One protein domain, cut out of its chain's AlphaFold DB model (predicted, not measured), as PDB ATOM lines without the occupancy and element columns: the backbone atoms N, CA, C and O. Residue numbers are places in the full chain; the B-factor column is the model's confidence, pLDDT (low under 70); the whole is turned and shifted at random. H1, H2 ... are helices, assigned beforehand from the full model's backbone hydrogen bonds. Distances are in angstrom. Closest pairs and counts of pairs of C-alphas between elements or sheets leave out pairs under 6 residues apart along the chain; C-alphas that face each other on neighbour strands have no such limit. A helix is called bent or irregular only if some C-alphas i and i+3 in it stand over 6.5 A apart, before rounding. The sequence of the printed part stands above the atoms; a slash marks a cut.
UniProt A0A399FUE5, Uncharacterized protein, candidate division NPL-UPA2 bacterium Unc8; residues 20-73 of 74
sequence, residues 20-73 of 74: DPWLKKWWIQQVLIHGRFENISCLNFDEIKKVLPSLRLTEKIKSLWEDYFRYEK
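This is residues 20 to 73 of the 74 residues of an uncharacterized protein of candidate division NPL-UPA2 bacterium Unc8 (UniProt A0A399FUE5). Four helices make a small cluster with few contacts: the longest, H1, runs about crosswise to H3 and H4, two helices that run opposite ways at a slant to each other. The middle of H1 comes near H3 and its last turn comes near the first turns of H4, while the short helix H2 follows at the corner where H1 ends and is apart from both H3 and H4. The printed part has 54 residues with four named helices, in the order H1, H2, H3, H4, and no named strand; the class is all helix. The whole is compact, with a radius of gyration of the C-alphas of 10.5 A, and its C-alphas span 30 by 23 by 19 A.

H1, residues 21 to 34, begins at C-alpha 21 at (47.432, -26.030, 13.701) and ends at C-alpha 34 at (34.937, -34.750, 0.966), 19.9 A away. H2, residues 37 to 41, measures 6.0 A between its first and last C-alphas. H3, residues 45 to 54, measures 14.8 A; it is irregular, with C-alphas 50 and 53 lying 7.0 A apart. H4, residues 59 to 71, measures 18.1 A and ends at C-alpha 71 at (39.000, -52.603, 12.464).

H1 and H3 are close but not clearly touching, about perpendicular at 81 degrees; their closest C-alphas, those of Ile 28 and Ile 48, are 7.5 A apart. H1 and H4 are also close but not clearly touching, about perpendicular at 90 degrees, and their closest C-alphas, those of Ile 33 and Ile 61, are 6.9 A apart. H1 and H2 touch only at the corner by their link, and only just, with 3 pairs of C-alphas within 8 A; H1 does so with residues 31 to 32 alone, and the closest C-alphas, those of Val 31 and Ile 40, are 6.9 A apart. H3 and H4 form a helical hairpin. They only just touch, with 3 pairs of C-alphas within 8 A, the closest being those of Lys 49 and Phe 69 at 7.2 A. They run opposite ways at a steep tilt of 37 degrees, only just past shallow. H2 is apart from H3 and from H4. In H1, H2 and H4 every O i to N i+4 pair is within hydrogen-bond range; in H3 it is 4 of 6.

The C-alphas farthest apart, those of Asp 20 and Tyr 71, are 30.7 A apart. The printed part has no cut, and its three links, H1 to H2, H2 to H3 and H3 to H4, are tight. The mean pLDDT of the printed part is 84.4; H2 has a mean of 74 and H4 of 91, and residue 73 is the one printed residue under 70.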
ATOM      1  N   ASP A  20      50.225 -24.225  10.340       82.69
ATOM      2  CA  ASP A  20      49.213 -23.645  11.215       82.69
ATOM      3  C   ASP A  20      48.287 -24.752  11.772       82.69
ATOM      4  O   ASP A  20      47.627 -25.459  11.001       82.69
ATOM      5  N   PRO A  21      48.205 -24.938  13.107       82.25
ATOM      6  CA  PRO A  21      47.432 -26.030  13.701       82.25
ATOM      7  C   PRO A  21      45.931 -25.953  13.413       82.25
ATOM      8  O   PRO A  21      45.265 -26.988  13.330       82.25
ATOM      9  N   TRP A  22      45.382 -24.744  13.278       84.94
ATOM     10  CA  TRP A  22      43.966 -24.557  12.987       84.94
ATOM     11  C   TRP A  22      43.669 -24.917  11.532       84.94
ATOM     12  O   TRP A  22      42.744 -25.690  11.271       84.94
ATOM     13  N   LEU A  23      44.499 -24.442  10.602       82.88
ATOM     14  CA  LEU A  23      44.369 -24.710   9.176       82.88
ATOM     15  C   LEU A  23      44.571 -26.191   8.869       82.88
ATOM     16  O   LEU A  23      43.782 -26.782   8.134       82.88
ATOM     17  N   LYS A  24      45.561 -26.822   9.510       82.88
ATOM     18  CA  LYS A  24      45.789 -28.265   9.417       82.88
ATOM     19  C   LYS A  24      44.563 -29.051   9.873       82.88
ATOM     20  O   LYS A  24      44.115 -29.967   9.187       82.88
ATOM     21  N   LYS A  25      43.983 -28.674  11.013       84.88
ATOM     22  CA  LYS A  25      42.790 -29.324  11.560       84.88
ATOM     23  C   LYS A  25      41.571 -29.148  10.652       84.88
ATOM     24  O   LYS A  25      40.835 -30.109  10.427       84.88
ATOM     25  N   TRP A  26      41.371 -27.944  10.120       86.19
ATOM     26  CA  TRP A  26      40.313 -27.660   9.154       86.19
ATOM     27  C   TRP A  26      40.492 -28.474   7.869       86.19
ATOM     28  O   TRP A  26      39.538 -29.095   7.406       86.19
ATOM     29  N   TRP A  27      41.713 -28.541   7.336       83.62
ATOM     30  CA  TRP A  27      42.020 -29.300   6.130       83.62
ATOM     31  C   TRP A  27      41.766 -30.798   6.318       83.62
ATOM     32  O   TRP A  27      41.055 -31.393   5.514       83.62
ATOM     33  N   ILE A  28      42.236 -31.392   7.425       84.69
ATOM     34  CA  ILE A  28      41.942 -32.797   7.761       84.69
ATOM     35  C   ILE A  28      40.429 -33.023   7.786       84.69
ATOM     36  O   ILE A  28      39.937 -33.984   7.205       84.69
ATOM     37  N   GLN A  29      39.670 -32.118   8.404       87.81
ATOM     38  CA  GLN A  29      38.214 -32.204   8.406       87.81
ATOM     39  C   GLN A  29      37.624 -32.182   6.985       87.81
ATOM     40  O   GLN A  29      36.739 -32.985   6.701       87.81
ATOM     41  N   GLN A  30      38.111 -31.325   6.085       86.06
ATOM     42  CA  GLN A  30      37.648 -31.309   4.694       86.06
ATOM     43  C   GLN A  30      37.961 -32.623   3.971       86.06
ATOM     44  O   GLN A  30      37.094 -33.159   3.283       86.06
ATOM     45  N   VAL A  31      39.156 -33.184   4.166       84.56
ATOM     46  CA  VAL A  31      39.539 -34.457   3.537       84.56
ATOM     47  C   VAL A  31      38.722 -35.628   4.089       84.56
ATOM     48  O   VAL A  31      38.305 -36.488   3.324       84.56
ATOM     49  N   LEU A  32      38.405 -35.657   5.383       86.44
ATOM     50  CA  LEU A  32      37.585 -36.733   5.955       86.44
ATOM     51  C   LEU A  32      36.111 -36.684   5.525       86.44
ATOM     52  O   LEU A  32      35.435 -37.711   5.587       86.44
ATOM     53  N   ILE A  33      35.603 -35.509   5.137       87.12
ATOM     54  CA  ILE A  33      34.213 -35.326   4.690       87.12
ATOM     55  C   ILE A  33      34.094 -35.491   3.169       87.12
ATOM     56  O   ILE A  33      33.142 -36.104   2.689       87.12
ATOM     57  N   HIS A  34      35.035 -34.920   2.417       83.50
ATOM     58  CA  HIS A  34      34.937 -34.750   0.966       83.50
ATOM     59  C   HIS A  34      36.111 -35.354   0.191       83.50
ATOM     60  O   HIS A  34      36.094 -35.341  -1.035       83.50
ATOM     61  N   GLY A  35      37.145 -35.847   0.870       76.31
ATOM     62  CA  GLY A  35      38.357 -36.333   0.224       76.31
ATOM     63  C   GLY A  35      38.113 -37.546  -0.656       76.31
ATOM     64  O   GLY A  35      37.337 -38.444  -0.325       76.31
ATOM     65  N   ARG A  36      38.822 -37.580  -1.784       74.88
ATOM     66  CA  ARG A  36      38.904 -38.774  -2.619       74.88
ATOM     67  C   ARG A  36      39.877 -39.776  -2.014       74.88
ATOM     68  O   ARG A  36      40.707 -39.429  -1.170       74.88
ATOM     69  N   PHE A  37      39.815 -41.006  -2.509       72.69
ATOM     70  CA  PHE A  37      40.713 -42.075  -2.092       72.69
ATOM     71  C   PHE A  37      42.192 -41.679  -2.221       72.69
ATOM     72  O   PHE A  37      42.976 -41.935  -1.312       72.69
ATOM     73  N   GLU A  38      42.565 -40.978  -3.294       72.38
ATOM     74  CA  GLU A  38      43.941 -40.537  -3.520       72.38
ATOM     75  C   GLU A  38      44.392 -39.535  -2.443       72.38
ATOM     76  O   GLU A  38      45.493 -39.652  -1.907       72.38
ATOM     77  N   ASN A  39      43.520 -38.602  -2.037       71.06
ATOM     78  CA  ASN A  39      43.818 -37.662  -0.950       71.06
ATOM     79  C   ASN A  39      43.916 -38.364   0.405       71.06
ATOM     80  O   ASN A  39      44.797 -38.037   1.194       71.06
ATOM     81  N   ILE A  40      43.025 -39.325   0.658       76.75
ATOM     82  CA  ILE A  40      43.001 -40.131   1.880       76.75
ATOM     83  C   ILE A  40      44.277 -40.974   2.000       76.75
ATOM     84  O   ILE A  40      44.843 -41.065   3.085       76.75
ATOM     85  N   SER A  41      44.769 -41.533   0.891       75.38
ATOM     86  CA  SER A  41      45.971 -42.378   0.873       75.38
ATOM     87  C   SER A  41      47.254 -41.645   1.278       75.38
ATOM     88  O   SER A  41      48.172 -42.257   1.819       75.38
ATOM     89  N   CYS A  42      47.304 -40.326   1.071       72.75
ATOM     90  CA  CYS A  42      48.437 -39.484   1.449       72.75
ATOM     91  C   CYS A  42      48.387 -39.018   2.914       72.75
ATOM     92  O   CYS A  42      49.296 -38.318   3.366       72.75
ATOM     93  N   LEU A  43      47.324 -39.341   3.655       79.25
ATOM     94  CA  LEU A  43      47.178 -38.910   5.037       79.25
ATOM     95  C   LEU A  43      47.979 -39.782   6.001       79.25
ATOM     96  O   LEU A  43      48.048 -41.003   5.880       79.25
ATOM     97  N   ASN A  44      48.496 -39.148   7.052       82.31
ATOM     98  CA  ASN A  44      49.008 -39.868   8.206       82.31
ATOM     99  C   ASN A  44      47.839 -40.292   9.114       82.31
ATOM    100  O   ASN A  44      47.313 -39.497   9.900       82.31
ATOM    101  N   PHE A  45      47.434 -41.555   9.003       84.50
ATOM    102  CA  PHE A  45      46.322 -42.124   9.764       84.50
ATOM    103  C   PHE A  45      46.543 -42.113  11.288       84.50
ATOM    104  O   PHE A  45      45.585 -41.883  12.031       84.50
ATOM    105  N   ASP A  46      47.783 -42.249  11.773       84.81
ATOM    106  CA  ASP A  46      48.096 -42.140  13.206       84.81
ATOM    107  C   ASP A  46      47.843 -40.731  13.745       84.81
ATOM    108  O   ASP A  46      47.369 -40.546  14.871       84.81
ATOM    109  N   GLU A  47      48.160 -39.715  12.941       84.00
ATOM    110  CA  GLU A  47      47.866 -38.328  13.279       84.00
ATOM    111  C   GLU A  47      46.356 -38.075  13.281       84.00
ATOM    112  O   GLU A  47      45.822 -37.491  14.230       84.00
ATOM    113  N   ILE A  48      45.645 -38.576  12.271       86.38
ATOM    114  CA  ILE A  48      44.191 -38.424  12.181       86.38
ATOM    115  C   ILE A  48      43.505 -39.050  13.381       86.38
ATOM    116  O   ILE A  48      42.653 -38.406  13.984       86.38
ATOM    117  N   LYS A  49      43.907 -40.253  13.791       87.06
ATOM    118  CA  LYS A  49      43.333 -40.950  14.947       87.06
ATOM    119  C   LYS A  49      43.394 -40.115  16.228       87.06
ATOM    120  O   LYS A  49      42.456 -40.131  17.021       87.06
ATOM    121  N   LYS A  50      44.475 -39.350  16.418       86.81
ATOM    122  CA  LYS A  50      44.649 -38.447  17.570       86.81
ATOM    123  C   LYS A  50      43.773 -37.201  17.468       86.81
ATOM    124  O   LYS A  50      43.262 -36.729  18.480       86.81
ATOM    125  N   VAL A  51      43.609 -36.656  16.264       86.94
ATOM    126  CA  VAL A  51      42.881 -35.398  16.038       86.94
ATOM    127  C   VAL A  51      41.371 -35.626  15.891       86.94
ATOM    128  O   VAL A  51      40.599 -34.741  16.268       86.94
ATOM    129  N   LEU A  52      40.944 -36.808  15.435       88.12
ATOM    130  CA  LEU A  52      39.558 -37.193  15.143       88.12
ATOM    131  C   LEU A  52      38.561 -36.860  16.268       88.12
ATOM    132  O   LEU A  52      37.533 -36.250  15.960       88.12
ATOM    133  N   PRO A  53      38.841 -37.126  17.564       88.06
ATOM    134  CA  PRO A  53      37.917 -36.775  18.644       88.06
ATOM    135  C   PRO A  53      37.646 -35.270  18.740       88.06
ATOM    136  O   PRO A  53      36.575 -34.863  19.187       88.06
ATOM    137  N   SER A  54      38.610 -34.454  18.307       87.69
ATOM    138  CA  SER A  54      38.572 -32.997  18.384       87.69
ATOM    139  C   SER A  54      37.983 -32.324  17.135       87.69
ATOM    140  O   SER A  54      37.766 -31.108  17.159       87.69
ATOM    141  N   LEU A  55      37.771 -33.065  16.042       87.25
ATOM    142  CA  LEU A  55      37.209 -32.534  14.799       87.25
ATOM    143  C   LEU A  55      35.700 -32.329  14.931       87.25
ATOM    144  O   LEU A  55      34.992 -33.134  15.536       87.25
ATOM    145  N   ARG A  56      35.191 -31.253  14.327       85.94
ATOM    146  CA  ARG A  56      33.753 -30.959  14.289       85.94
ATOM    147  C   ARG A  56      33.118 -31.666  13.095       85.94
ATOM    148  O   ARG A  56      32.740 -31.023  12.122       85.94
ATOM    149  N   LEU A  57      33.057 -32.993  13.162       88.31
ATOM    150  CA  LEU A  57      32.425 -33.845  12.151       88.31
ATOM    151  C   LEU A  57      30.978 -34.160  12.537       88.31
ATOM    152  O   LEU A  57      30.631 -34.167  13.718       88.31
ATOM    153  N   THR A  58      30.140 -34.460  11.545       91.38
ATOM    154  CA  THR A  58      28.828 -35.062  11.811       91.38
ATOM    155  C   THR A  58      29.016 -36.461  12.398       91.38
ATOM    156  O   THR A  58      29.985 -37.152  12.077       91.38
ATOM    157  N   GLU A  59      28.081 -36.895  13.245       89.19
ATOM    158  CA  GLU A  59      28.165 -38.178  13.957       89.19
ATOM    159  C   GLU A  59      28.386 -39.362  13.007       89.19
ATOM    160  O   GLU A  59      29.251 -40.198  13.246       89.19
ATOM    161  N   LYS A  60      27.684 -39.373  11.869       91.69
ATOM    162  CA  LYS A  60      27.811 -40.419  10.849       91.69
ATOM    163  C   LYS A  60      29.231 -40.533  10.285       91.69
ATOM    164  O   LYS A  60      29.742 -41.638  10.143       91.69
ATOM    165  N   ILE A  61      29.862 -39.404   9.955       90.75
ATOM    166  CA  ILE A  61      31.221 -39.390   9.390       90.75
ATOM    167  C   ILE A  61      32.235 -39.752  10.471       90.75
ATOM    168  O   ILE A  61      33.158 -40.518  10.221       90.75
ATOM    169  N   LYS A  62      32.046 -39.235  11.687       91.19
ATOM    170  CA  LYS A  62      32.919 -39.553  12.815       91.19
ATOM    171  C   LYS A  62      32.905 -41.052  13.129       91.19
ATOM    172  O   LYS A  62      33.972 -41.650  13.192       91.19
ATOM    173  N   SER A  63      31.716 -41.644  13.233       91.88
ATOM    174  CA  SER A  63      31.522 -43.076  13.485       91.88
ATOM    175  C   SER A  63      32.161 -43.946  12.397       91.88
ATOM    176  O   SER A  63      32.913 -44.861  12.714       91.88
ATOM    177  N   LEU A  64      31.994 -43.584  11.116       92.38
ATOM    178  CA  LEU A  64      32.639 -44.278   9.993       92.38
ATOM    179  C   LEU A  64      34.162 -44.390  10.171       92.38
ATOM    180  O   LEU A  64      34.736 -45.468  10.018       92.38
ATOM    181  N   TRP A  65      34.822 -43.274  10.486       91.44
ATOM    182  CA  TRP A  65      36.274 -43.248  10.665       91.44
ATOM    183  C   TRP A  65      36.711 -43.937  11.960       91.44
ATOM    184  O   TRP A  65      37.722 -44.636  11.968       91.44
ATOM    185  N   GLU A  66      35.955 -43.785  13.050       90.88
ATOM    186  CA  GLU A  66      36.208 -44.503  14.303       90.88
ATOM    187  C   GLU A  66      36.136 -46.023  14.111       90.88
ATOM    188  O   GLU A  66      37.006 -46.740  14.607       90.88
ATOM    189  N   ASP A  67      35.156 -46.512  13.352       92.44
ATOM    190  CA  ASP A  67      35.002 -47.932  13.037       92.44
ATOM    191  C   ASP A  67      36.114 -48.441  12.118       92.44
ATOM    192  O   ASP A  67      36.691 -49.496  12.390       92.44
ATOM    193  N   TYR A  68      36.501 -47.661  11.103       90.62
ATOM    194  CA  TYR A  68      37.667 -47.965  10.270       90.62
ATOM    195  C   TYR A  68      38.936 -48.150  11.120       90.62
ATOM    196  O   TYR A  68      39.605 -49.180  11.040       90.62
ATOM    197  N   PHE A  69      39.228 -47.202  12.017       88.62
ATOM    198  CA  PHE A  69      40.403 -47.254  12.898       88.62
ATOM    199  C   PHE A  69      40.332 -48.308  14.001       88.62
ATOM    200  O   PHE A  69      41.356 -48.612  14.631       88.62
ATOM    201  N   ARG A  70      39.130 -48.801  14.297       89.50
ATOM    202  CA  ARG A  70      38.904 -49.921  15.208       89.50
ATOM    203  C   ARG A  70      39.214 -51.240  14.511       89.50
ATOM    204  O   ARG A  70      39.874 -52.074  15.117       89.50
ATOM    205  N   TYR A  71      38.781 -51.394  13.259       86.50
ATOM    206  CA  TYR A  71      39.000 -52.603  12.464       86.50
ATOM    207  C   TYR A  71      40.449 -52.751  11.989       86.50
ATOM    208  O   TYR A  71      40.983 -53.846  12.021       86.50
ATOM    209  N   GLU A  72      41.126 -51.652  11.644       78.75
ATOM    210  CA  GLU A  72      42.562 -51.649  11.308       78.75
ATOM    211  C   GLU A  72      43.454 -52.195  12.445       78.75
ATOM    212  O   GLU A  72      44.555 -52.683  12.208       78.75
ATOM    213  N   LYS A  73      42.987 -52.117  13.699       59.19
ATOM    214  CA  LYS A  73      43.703 -52.636  14.875       59.19
ATOM    215  C   LYS A  73      43.413 -54.110  15.200       59.19
ATOM    216  O   LYS A  73      44.003 -54.601  16.164       59.19
TER     217      LYS A  73